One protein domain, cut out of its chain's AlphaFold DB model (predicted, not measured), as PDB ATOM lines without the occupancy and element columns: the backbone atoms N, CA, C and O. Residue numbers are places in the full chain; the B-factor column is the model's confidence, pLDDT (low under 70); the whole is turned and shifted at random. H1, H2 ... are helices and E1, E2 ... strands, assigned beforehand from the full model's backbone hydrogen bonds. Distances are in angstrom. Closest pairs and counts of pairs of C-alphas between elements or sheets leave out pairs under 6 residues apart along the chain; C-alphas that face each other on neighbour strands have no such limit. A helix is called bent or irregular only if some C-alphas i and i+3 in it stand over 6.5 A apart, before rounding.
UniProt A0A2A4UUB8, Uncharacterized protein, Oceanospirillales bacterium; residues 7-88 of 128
ATOM      1  N   LEU A   7     -19.785  18.049  39.040       95.38
ATOM      2  CA  LEU A   7     -19.447  18.457  37.679       95.38
ATOM      3  C   LEU A   7     -20.071  19.822  37.403       95.38
ATOM      4  O   LEU A   7     -21.289  19.977  37.473       95.38
ATOM      5  N   THR A   8     -19.246  20.819  37.103       97.00
ATOM      6  CA  THR A   8     -19.721  22.191  36.906       97.00
ATOM      7  C   THR A   8     -19.006  22.885  35.773       97.00
ATOM      8  O   THR A   8     -17.805  22.675  35.620       97.00
ATOM      9  N   ASN A   9     -19.713  23.762  35.056       97.62
ATOM     10  CA  ASN A   9     -19.157  24.572  33.969       97.62
ATOM     11  C   ASN A   9     -18.393  23.703  32.964       97.62
ATOM     12  O   ASN A   9     -17.169  23.755  32.866       97.62
ATOM     13  N   SER A  10     -19.099  22.791  32.308       97.75
ATOM     14  CA  SER A  10     -18.472  21.788  31.449       97.75
ATOM     15  C   SER A  10     -19.349  21.464  30.257       97.75
ATOM     16  O   SER A  10     -20.569  21.596  30.315       97.75
ATOM     17  N   TYR A  11     -18.735  20.984  29.184       97.88
ATOM     18  CA  TYR A  11     -19.485  20.476  28.050       97.88
ATOM     19  C   TYR A  11     -18.829  19.253  27.434       97.88
ATOM     20  O   TYR A  11     -17.614  19.069  27.522       97.88
ATOM     21  N   ALA A  12     -19.657  18.400  26.842       97.56
ATOM     22  CA  ALA A  12     -19.226  17.198  26.148       97.56
ATOM     23  C   ALA A  12     -19.634  17.267  24.676       97.56
ATOM     24  O   ALA A  12     -20.699  17.777  24.341       97.56
ATOM     25  N   SER A  13     -18.799  16.729  23.794       97.06
ATOM     26  CA  SER A  13     -19.074  16.621  22.360       97.06
ATOM     27  C   SER A  13     -18.438  15.355  21.798       97.06
ATOM     28  O   SER A  13     -17.458  14.855  22.351       97.06
ATOM     29  N   GLY A  14     -18.941  14.871  20.665       97.38
ATOM     30  CA  GLY A  14     -18.424  13.679  19.993       97.38
ATOM     31  C   GLY A  14     -19.467  12.570  19.930       97.38
ATOM     32  O   GLY A  14     -20.652  12.846  19.771       97.38
ATOM     33  N   THR A  15     -19.037  11.315  20.030       98.19
ATOM     34  CA  THR A  15     -19.929  10.150  19.942       98.19
ATOM     35  C   THR A  15     -19.743   9.256  21.155       98.19
ATOM     36  O   THR A  15     -18.616   8.885  21.483       98.19
ATOM     37  N   VAL A  16     -20.846   8.875  21.796       98.00
ATOM     38  CA  VAL A  16     -20.860   7.954  22.936       98.00
ATOM     39  C   VAL A  16     -21.754   6.772  22.589       98.00
ATOM     40  O   VAL A  16     -22.936   6.940  22.292       98.00
ATOM     41  N   SER A  17     -21.200   5.562  22.628       97.31
ATOM     42  CA  SER A  17     -21.964   4.345  22.374       97.31
ATOM     43  C   SER A  17     -21.594   3.209  23.316       97.31
ATOM     44  O   SER A  17     -20.476   3.133  23.825       97.31
ATOM     45  N   GLY A  18     -22.553   2.322  23.580       95.94
ATOM     46  CA  GLY A  18     -22.318   1.178  24.453       95.94
ATOM     47  C   GLY A  18     -23.579   0.428  24.870       95.94
ATOM     48  O   GLY A  18     -24.660   0.605  24.310       95.94
ATOM     49  N   TYR A  19     -23.418  -0.457  25.857       93.75
ATOM     50  CA  TYR A  19     -24.479  -1.373  26.278       93.75
ATOM     51  C   TYR A  19     -25.326  -0.841  27.449       93.75
ATOM     52  O   TYR A  19     -26.551  -0.893  27.371       93.75
ATOM     53  N   LEU A  20     -24.699  -0.323  28.515       93.75
ATOM     54  CA  LEU A  20     -25.378   0.147  29.734       93.75
ATOM     55  C   LEU A  20     -24.810   1.492  30.201       93.75
ATOM     56  O   LEU A  20     -23.590   1.658  30.225       93.75
ATOM     57  N   GLY A  21     -25.701   2.399  30.613       93.25
ATOM     58  CA  GLY A  21     -25.365   3.688  31.222       93.25
ATOM     59  C   GLY A  21     -24.650   4.624  30.270       93.25
ATOM     60  O   GLY A  21     -23.508   5.019  30.501       93.25
ATOM     61  N   ILE A  22     -25.324   4.944  29.176       97.75
ATOM     62  CA  ILE A  22     -24.791   5.777  28.112       97.75
ATOM     63  C   ILE A  22     -25.406   7.165  28.265       97.75
ATOM     64  O   ILE A  22     -26.582   7.363  27.983       97.75
ATOM     65  N   GLY A  23     -24.620   8.117  28.754       97.50
ATOM     66  CA  GLY A  23     -25.006   9.522  28.836       97.50
ATOM     67  C   GLY A  23     -24.071  10.376  28.003       97.50
ATOM     68  O   GLY A  23     -22.872  10.097  27.962       97.50
ATOM     69  N   GLY A  24     -24.599  11.416  27.362       97.94
ATOM     70  CA  GLY A  24     -23.777  12.311  26.548       97.94
ATOM     71  C   GLY A  24     -22.683  13.042  27.336       97.94
ATOM     72  O   GLY A  24     -21.612  13.284  26.789       97.94
ATOM     73  N   ALA A  25     -22.902  13.313  28.631       97.06
ATOM     74  CA  ALA A  25     -21.868  13.815  29.543       97.06
ATOM     75  C   ALA A  25     -21.518  12.823  30.662       97.06
ATOM     76  O   ALA A  25     -20.347  12.680  31.012       97.06
ATOM     77  N   VAL A  26     -22.512  12.140  31.247       96.38
ATOM     78  CA  VAL A  26     -22.296  11.254  32.402       96.38
ATOM     79  C   VAL A  26     -23.047   9.937  32.242       96.38
ATOM     80  O   VAL A  26     -24.266   9.915  32.128       96.38
ATOM     81  N   GLY A  27     -22.338   8.809  32.306       95.62
ATOM     82  CA  GLY A  27     -22.975   7.489  32.242       95.62
ATOM     83  C   GLY A  27     -23.812   7.155  33.480       95.62
ATOM     84  O   GLY A  27     -24.991   6.837  33.360       95.62
ATOM     85  N   TYR A  28     -23.214   7.272  34.673       92.56
ATOM     86  CA  TYR A  28     -23.832   6.906  35.951       92.56
ATOM     87  C   TYR A  28     -23.598   7.963  37.029       92.56
ATOM     88  O   TYR A  28     -22.456   8.334  37.304       92.56
ATOM     89  N   VAL A  29     -24.663   8.347  37.731       90.44
ATOM     90  CA  VAL A  29     -24.590   9.089  38.998       90.44
ATOM     91  C   VAL A  29     -25.367   8.318  40.059       90.44
ATOM     92  O   VAL A  29     -26.549   8.050  39.886       90.44
ATOM     93  N   MET A  30     -24.704   7.924  41.151       87.88
ATOM     94  CA  MET A  30     -25.281   7.006  42.150       87.88
ATOM     95  C   MET A  30     -25.211   7.513  43.599       87.88
ATOM     96  O   MET A  30     -25.587   6.775  44.506       87.88
ATOM     97  N   SER A  31     -24.723   8.731  43.856       88.81
ATOM     98  CA  SER A  31     -24.614   9.282  45.217       88.81
ATOM     99  C   SER A  31     -25.559  10.464  45.416       88.81
ATOM    100  O   SER A  31     -25.596  11.357  44.572       88.81
ATOM    101  N   THR A  32     -26.245  10.512  46.566       84.88
ATOM    102  CA  THR A  32     -27.113  11.638  46.970       84.88
ATOM    103  C   THR A  32     -26.356  12.958  47.092       84.88
ATOM    104  O   THR A  32     -26.939  14.023  46.927       84.88
ATOM    105  N   GLY A  33     -25.059  12.902  47.405       88.00
ATOM    106  CA  GLY A  33     -24.220  14.089  47.534       88.00
ATOM    107  C   GLY A  33     -23.572  14.541  46.227       88.00
ATOM    108  O   GLY A  33     -22.799  15.495  46.257       88.00
ATOM    109  N   SER A  34     -23.824  13.856  45.107       92.81
ATOM    110  CA  SER A  34     -23.322  14.284  43.800       92.81
ATOM    111  C   SER A  34     -24.183  15.402  43.213       92.81
ATOM    112  O   SER A  34     -25.404  15.426  43.382       92.81
ATOM    113  N   SER A  35     -23.541  16.308  42.483       94.31
ATOM    114  CA  SER A  35     -24.196  17.453  41.856       94.31
ATOM    115  C   SER A  35     -23.655  17.736  40.459       94.31
ATOM    116  O   SER A  35     -22.492  17.471  40.149       94.31
ATOM    117  N   MET A  36     -24.514  18.284  39.608       96.25
ATOM    118  CA  MET A  36     -24.172  18.732  38.268       96.25
ATOM    119  C   MET A  36     -24.867  20.061  37.973       96.25
ATOM    120  O   MET A  36     -26.087  20.152  38.118       96.25
ATOM    121  N   ALA A  37     -24.107  21.081  37.575       97.50
ATOM    122  CA  ALA A  37     -24.651  22.408  37.280       97.50
ATOM    123  C   ALA A  37     -23.910  23.106  36.139       97.50
ATOM    124  O   ALA A  37     -22.686  23.040  36.073       97.50
ATOM    125  N   HIS A  38     -24.630  23.813  35.268       97.94
ATOM    126  CA  HIS A  38     -24.033  24.496  34.110       97.94
ATOM    127  C   HIS A  38     -23.249  23.529  33.210       97.94
ATOM    128  O   HIS A  38     -22.082  23.749  32.880       97.94
ATOM    129  N   VAL A  39     -23.877  22.397  32.891       98.31
ATOM    130  CA  VAL A  39     -23.297  21.372  32.021       98.31
ATOM    131  C   VAL A  39     -24.180  21.167  30.811       98.31
ATOM    132  O   VAL A  39     -25.399  21.102  30.948       98.31
ATOM    133  N   TYR A  40     -23.595  21.010  29.629       98.44
ATOM    134  CA  TYR A  40     -24.375  20.602  28.469       98.44
ATOM    135  C   TYR A  40     -23.681  19.561  27.593       98.44
ATOM    136  O   TYR A  40     -22.464  19.389  27.632       98.44
ATOM    137  N   SER A  41     -24.477  18.813  26.832       98.62
ATOM    138  CA  SER A  41     -23.996  17.760  25.937       98.62
ATOM    139  C   SER A  41     -24.380  18.048  24.490       98.62
ATOM    140  O   SER A  41     -25.558  18.225  24.179       98.62
ATOM    141  N   LEU A  42     -23.369  18.020  23.624       98.44
ATOM    142  CA  LEU A  42     -23.431  18.001  22.161       98.44
ATOM    143  C   LEU A  42     -22.952  16.648  21.613       98.44
ATOM    144  O   LEU A  42     -22.404  16.559  20.513       98.44
ATOM    145  N   ALA A  43     -23.028  15.590  22.420       98.31
ATOM    146  CA  ALA A  43     -22.602  14.267  21.998       98.31
ATOM    147  C   ALA A  43     -23.742  13.533  21.287       98.31
ATOM    148  O   ALA A  43     -24.863  13.502  21.791       98.31
ATOM    149  N   SER A  44     -23.439  12.880  20.164       98.44
ATOM    150  CA  SER A  44     -24.312  11.874  19.555       98.44
ATOM    151  C   SER A  44     -24.292  10.607  20.409       98.44
ATOM    152  O   SER A  44     -23.215  10.082  20.713       98.44
ATOM    153  N   VAL A  45     -25.463  10.125  20.826       98.44
ATOM    154  CA  VAL A  45     -25.588   9.044  21.809       98.44
ATOM    155  C   VAL A  45     -26.276   7.833  21.183       98.44
ATOM    156  O   VAL A  45     -27.364   7.937  20.630       98.44
ATOM    157  N   SER A  46     -25.657   6.656  21.298       97.56
ATOM    158  CA  SER A  46     -26.224   5.395  20.803       97.56
ATOM    159  C   SER A  46     -26.049   4.266  21.816       97.56
ATOM    160  O   SER A  46     -24.972   3.685  21.962       97.56
ATOM    161  N   GLY A  47     -27.121   3.951  22.539       95.12
ATOM    162  CA  GLY A  47     -27.158   2.842  23.487       95.12
ATOM    163  C   GLY A  47     -27.932   1.642  22.956       95.12
ATOM    164  O   GLY A  47     -28.823   1.767  22.123       95.12
ATOM    165  N   ILE A  48     -27.595   0.450  23.453       95.81
ATOM    166  CA  ILE A  48     -28.391  -0.762  23.198       95.81
ATOM    167  C   ILE A  48     -29.563  -0.845  24.187       95.81
ATOM    168  O   ILE A  48     -30.673  -1.224  23.812       95.81
ATOM    169  N   ASN A  49     -29.332  -0.490  25.455       94.50
ATOM    170  CA  ASN A  49     -30.379  -0.430  26.469       94.50
ATOM    171  C   ASN A  49     -30.927   0.996  26.602       94.50
ATOM    172  O   ASN A  49     -30.379   1.823  27.333       94.50
ATOM    173  N   GLN A  50     -32.051   1.259  25.935       92.75
ATOM    174  CA  GLN A  50     -32.669   2.587  25.911       92.75
ATOM    175  C   GLN A  50     -33.109   3.089  27.293       92.75
ATOM    176  O   GLN A  50     -33.149   4.294  27.505       92.75
ATOM    177  N   SER A  51     -33.380   2.199  28.254       92.81
ATOM    178  CA  SER A  51     -33.735   2.588  29.627       92.81
ATOM    179  C   SER A  51     -32.552   3.107  30.449       92.81
ATOM    180  O   SER A  51     -32.761   3.591  31.553       92.81
ATOM    181  N   LEU A  52     -31.324   2.972  29.944       95.56
ATOM    182  CA  LEU A  52     -30.094   3.473  30.567       95.56
ATOM    183  C   LEU A  52     -29.297   4.329  29.575       95.56
ATOM    184  O   LEU A  52     -28.064   4.335  29.606       95.56
ATOM    185  N   THR A  53     -30.000   4.968  28.638       97.75
ATOM    186  CA  THR A  53     -29.414   5.799  27.587       97.75
ATOM    187  C   THR A  53     -30.073   7.171  27.608       97.75
ATOM    188  O   THR A  53     -31.277   7.289  27.385       97.75
ATOM    189  N   GLY A  54     -29.284   8.216  27.837       97.94
ATOM    190  CA  GLY A  54     -29.774   9.579  27.985       97.94
ATOM    191  C   GLY A  54     -28.931  10.608  27.246       97.94
ATOM    192  O   GLY A  54     -27.727  10.434  27.057       97.94
ATOM    193  N   GLY A  55     -29.562  11.708  26.837       98.19
ATOM    194  CA  GLY A  55     -28.879  12.785  26.112       98.19
ATOM    195  C   GLY A  55     -27.792  13.488  26.934       98.19
ATOM    196  O   GLY A  55     -26.747  13.850  26.393       98.19
ATOM    197  N   LEU A  56     -27.988  13.612  28.254       98.00
ATOM    198  CA  LEU A  56     -26.999  14.165  29.187       98.00
ATOM    199  C   LEU A  56     -26.490  13.110  30.178       98.00
ATOM    200  O   LEU A  56     -25.282  12.883  30.273       98.00
ATOM    201  N   VAL A  57     -27.412  12.460  30.894       97.44
ATOM    202  CA  VAL A  57     -27.131  11.446  31.917       97.44
ATOM    203  C   VAL A  57     -27.792  10.130  31.537       97.44
ATOM    204  O   VAL A  57     -28.995  10.098  31.285       97.44
ATOM    205  N   GLY A  58     -27.008   9.051  31.513       97.00
ATOM    206  CA  GLY A  58     -27.491   7.713  31.171       97.00
ATOM    207  C   GLY A  58     -28.329   7.081  32.278       97.00
ATOM    208  O   GLY A  58     -29.406   6.563  32.005       97.00
ATOM    209  N   TYR A  59     -27.838   7.129  33.519       95.12
ATOM    210  CA  TYR A  59     -28.567   6.656  34.693       95.12
ATOM    211  C   TYR A  59     -28.274   7.490  35.942       95.12
ATOM    212  O   TYR A  59     -27.111   7.654  36.331       95.12
ATOM    213  N   ALA A  60     -29.325   7.959  36.613       92.69
ATOM    214  CA  ALA A  60     -29.235   8.669  37.885       92.69
ATOM    215  C   ALA A  60     -30.021   7.934  38.978       92.69
ATOM    216  O   ALA A  60     -31.233   7.751  38.905       92.69
ATOM    217  N   ASN A  61     -29.327   7.546  40.045       88.56
ATOM    218  CA  ASN A  61     -29.911   6.943  41.239       88.56
ATOM    219  C   ASN A  61     -29.603   7.817  42.459       88.56
ATOM    220  O   ASN A  61     -28.613   8.547  42.471       88.56
ATOM    221  N   ASN A  62     -30.431   7.716  43.501       85.56
ATOM    222  CA  ASN A  62     -30.285   8.464  44.748       85.56
ATOM    223  C   ASN A  62     -30.421   9.989  44.590       85.56
ATOM    224  O   ASN A  62     -29.812  10.739  45.343       85.56
ATOM    225  N   THR A  63     -31.236  10.441  43.630       83.25
ATOM    226  CA  THR A  63     -31.662  11.848  43.483       83.25
ATOM    227  C   THR A  63     -30.507  12.867  43.528       83.25
ATOM    228  O   THR A  63     -30.502  13.732  44.407       83.25
ATOM    229  N   PRO A  64     -29.506  12.777  42.628       89.00
ATOM    230  CA  PRO A  64     -28.447  13.779  42.559       89.00
ATOM    231  C   PRO A  64     -29.012  15.144  42.148       89.00
ATOM    232  O   PRO A  64     -30.002  15.231  41.416       89.00
ATOM    233  N   ALA A  65     -28.360  16.220  42.580       93.62
ATOM    234  CA  ALA A  65     -28.769  17.572  42.216       93.62
ATOM    235  C   ALA A  65     -28.270  17.912  40.804       93.62
ATOM    236  O   ALA A  65     -27.110  18.278  40.638       93.62
ATOM    237  N   ILE A  66     -29.129  17.773  39.793       94.94
ATOM    238  CA  ILE A  66     -28.820  18.134  38.402       94.94
ATOM    239  C   ILE A  66     -29.633  19.372  38.029       94.94
ATOM    240  O   ILE A  66     -30.846  19.295  37.846       94.94
ATOM    241  N   THR A  67     -28.967  20.517  37.925       95.94
ATOM    242  CA  THR A  67     -29.599  21.829  37.715       95.94
ATOM    243  C   THR A  67     -28.987  22.539  36.522       95.94
ATOM    244  O   THR A  67     -27.831  22.283  36.197       95.94
ATOM    245  N   THR A  68     -29.750  23.424  35.867       96.38
ATOM    246  CA  THR A  68     -29.237  24.348  34.827       96.38
ATOM    247  C   THR A  68     -28.317  23.671  33.800       96.38
ATOM    248  O   THR A  68     -27.295  24.224  33.396       96.38
ATOM    249  N   SER A  69     -28.667  22.435  33.431       98.25
ATOM    250  CA  SER A  69     -27.864  21.551  32.590       98.25
ATOM    251  C   SER A  69     -28.724  20.951  31.485       98.25
ATOM    252  O   SER A  69     -29.894  20.634  31.717       98.25
ATOM    253  N   TYR A  70     -28.159  20.790  30.293       98.56
ATOM    254  CA  TYR A  70     -28.931  20.593  29.066       98.56
ATOM    255  C   TYR A  70     -28.329  19.531  28.147       98.56
ATOM    256  O   TYR A  70     -27.166  19.165  28.273       98.56
ATOM    257  N   TRP A  71     -29.095  19.041  27.182       98.69
ATOM    258  CA  TRP A  71     -28.528  18.325  26.038       98.69
ATOM    259  C   TRP A  71     -29.208  18.762  24.757       98.69
ATOM    260  O   TRP A  71     -30.386  19.116  24.774       98.69
ATOM    261  N   ASP A  72     -28.454  18.691  23.668       98.69
ATOM    262  CA  ASP A  72     -28.957  18.949  22.332       98.69
ATOM    263  C   ASP A  72     -29.706  17.716  21.797       98.69
ATOM    264  O   ASP A  72     -29.113  16.650  21.594       98.69
ATOM    265  N   THR A  73     -31.018  17.820  21.597       98.31
ATOM    266  CA  THR A  73     -31.855  16.723  21.086       98.31
ATOM    267  C   THR A  73     -31.581  16.399  19.626       98.31
ATOM    268  O   THR A  73     -31.682  15.234  19.240       98.31
ATOM    269  N   ASP A  74     -31.207  17.400  18.830       98.25
ATOM    270  CA  ASP A  74     -30.997  17.251  17.391       98.25
ATOM    271  C   ASP A  74     -29.670  16.536  17.114       98.25
ATOM    272  O   ASP A  74     -29.577  15.722  16.194       98.25
ATOM    273  N   ILE A  75     -28.658  16.771  17.957       98.19
ATOM    274  CA  ILE A  75     -27.355  16.094  17.869       98.19
ATOM    275  C   ILE A  75     -27.364  14.738  18.580       98.19
ATOM    276  O   ILE A  75     -26.835  13.752  18.055       98.19
ATOM    277  N   SER A  76     -27.929  14.671  19.790       97.75
ATOM    278  CA  SER A  76     -27.844  13.454  20.605       97.75
ATOM    279  C   SER A  76     -28.649  12.292  20.043       97.75
ATOM    280  O   SER A  76     -28.270  11.144  20.272       97.75
ATOM    281  N   GLY A  77     -29.747  12.575  19.335       96.81
ATOM    282  CA  GLY A  77     -30.737  11.574  18.940       96.81
ATOM    283  C   GLY A  77     -31.583  11.054  20.110       96.81
ATOM    284  O   GLY A  77     -32.352  10.110  19.934       96.81
ATOM    285  N   GLN A  78     -31.459  11.653  21.302       97.75
ATOM    286  CA  GLN A  78     -32.128  11.205  22.520       97.75
ATOM    287  C   GLN A  78     -33.228  12.179  22.952       97.75
ATOM    288  O   GLN A  78     -32.983  13.352  23.230       97.75
ATOM    289  N   ASN A  79     -34.441  11.647  23.113       95.50
ATOM    290  CA  ASN A  79     -35.605  12.398  23.602       95.50
ATOM    291  C   ASN A  79     -35.697  12.450  25.137       95.50
ATOM    292  O   ASN A  79     -36.572  13.115  25.685       95.50
ATOM    293  N   SER A  80     -34.836  11.714  25.841       96.88
ATOM    294  CA  SER A  80     -34.862  11.584  27.296       96.88
ATOM    295  C   SER A  80     -33.457  11.550  27.882       96.88
ATOM    296  O   SER A  80     -32.472  11.275  27.196       96.88
ATOM    297  N   SER A  81     -33.381  11.825  29.177       97.50
ATOM    298  CA  SER A  81     -32.176  11.779  29.995       97.50
ATOM    299  C   SER A  81     -32.605  11.623  31.451       97.50
ATOM    300  O   SER A  81     -33.639  12.169  31.836       97.50
ATOM    301  N   ASP A  82     -31.806  10.940  32.267       95.94
ATOM    302  CA  ASP A  82     -32.087  10.761  33.703       95.94
ATOM    303  C   ASP A  82     -31.846  12.042  34.532       95.94
ATOM    304  O   ASP A  82     -32.058  12.082  35.744       95.94
ATOM    305  N   GLY A  83     -31.420  13.119  33.871       95.62
ATOM    306  CA  GLY A  83     -31.350  14.462  34.425       95.62
ATOM    307  C   GLY A  83     -31.008  15.512  33.370       95.62
ATOM    308  O   GLY A  83     -30.618  15.187  32.244       95.62
ATOM    309  N   GLY A  84     -31.136  16.779  33.761       96.50
ATOM    310  CA  GLY A  84     -31.015  17.930  32.867       96.50
ATOM    311  C   GLY A  84     -32.307  18.214  32.103       96.50
ATOM    312  O   GLY A  84     -33.359  17.645  32.389       96.50
ATOM    313  N   THR A  85     -32.242  19.112  31.125       98.19
ATOM    314  CA  THR A  85     -33.394  19.505  30.303       98.19
ATOM    315  C   THR A  85     -33.064  19.429  28.816       98.19
ATOM    316  O   THR A  85     -32.015  19.898  28.382       98.19
ATOM    317  N   ALA A  86     -33.982  18.854  28.041       98.31
ATOM    318  CA  ALA A  86     -33.870  18.757  26.593       98.31
ATOM    319  C   ALA A  86     -33.905  20.153  25.961       98.31
ATOM    320  O   ALA A  86     -34.735  20.982  26.361       98.31
ATOM    321  N   LYS A  87     -33.027  20.398  24.987       98.50
ATOM    322  CA  LYS A  87     -33.040  21.596  24.150       98.50
ATOM    323  C   LYS A  87     -32.701  21.250  22.709       98.50
ATOM    324  O   LYS A  87     -31.903  20.350  22.473       98.50
ATOM    325  N   THR A  88     -33.285  21.956  21.753       98.31
ATOM    326  CA  THR A  88     -32.882  21.857  20.346       98.31
ATOM    327  C   THR A  88     -31.565  22.595  20.113       98.31
ATOM    328  O   THR A  88     -31.146  23.427  20.928       98.31
TER     329      THR A  88
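This is residues 7 to 88 of the 128 residues of an uncharacterized protein of Oceanospirillales bacterium (UniProt A0A2A4UUB8). The chain is wound in stacked turns, a short solenoid of two wide turns and a smaller third, with the strands of successive turns side by side and parallel. E1, E3, the broken pair E5 and E6, and E7 make one bent, twisted wall of the stack, E2 and E4 make a smaller second wall, and the short helix H1 is in the third turn. The printed part has 82 residues with seven named strands and one named helix, in the order E1, E2, E3, E4, E5, E6, H1, E7. The larger sheet is branched, the smaller is E2 beside E4, and both are parallel; the class is mostly strand. The whole is compact, with a radius of gyration of the C-alphas of 11.0 A and spans of 28 by 23 by 17 A.

E3, residues 35 to 47, is the longest strand, 23.7 A from first to last C-alpha, and bends by 104 degrees at residue 38. E1, residues 7 to 18, is 21.9 A long, begins at C-alpha 7 (-19.447, 18.457, 37.679) and bends by 109 degrees at residue 10. E5, residues 65 to 67, runs on into E6, residues 70 to 72, across a break of 2 residues at 57 degrees. E7, residues 85 to 87, ends at C-alpha 87 (-33.040, 21.596, 24.150). E2 is residues 26 to 29, E4 residues 57 to 60 and H1 residues 73 to 76.

E3 has three neighbours in the branched sheet: E1 on one side, beside residues 36 to 47, and on the other side E5, beside residues 35 to 37, and E6, beside residues 40 to 42. E1 and E3 are parallel at 13 degrees, with N 42 and O 12 at 2.8 A and N 16 and O 44 at 2.9 A. N 36 and O 65 are 2.8 A apart between E3 and E5, which are parallel. E3 and E6 are parallel at 26 degrees, with N 70 and O 39 at 2.9 A. E7 is an edge strand parallel to E6 at 33 degrees, with N 87 and O 71 at 2.9 A. H1 is on this sheet at a height of 5.2 A and over none of its strands; its closest C-alpha pair with E3 is Ser 44 and Ser 76, 4.0 A. H1 is too short for an O i to N i+4 pair, and its 1 pair of O i and N i+3 is not within hydrogen-bond range. In the second sheet E2 and E4 are parallel at 5 degrees, with N 58 and O 26 at 2.9 A. Residues 22 to 23 pair with residues 53 to 54, also parallel. E1 and E4 are apart.

The C-alphas of Gly 33 and Asp 74, the two farthest apart, are 31.1 A from each other. The printed part has no cut and no long link. The mean pLDDT of the printed part is 95.7, and no printed residue is under 70.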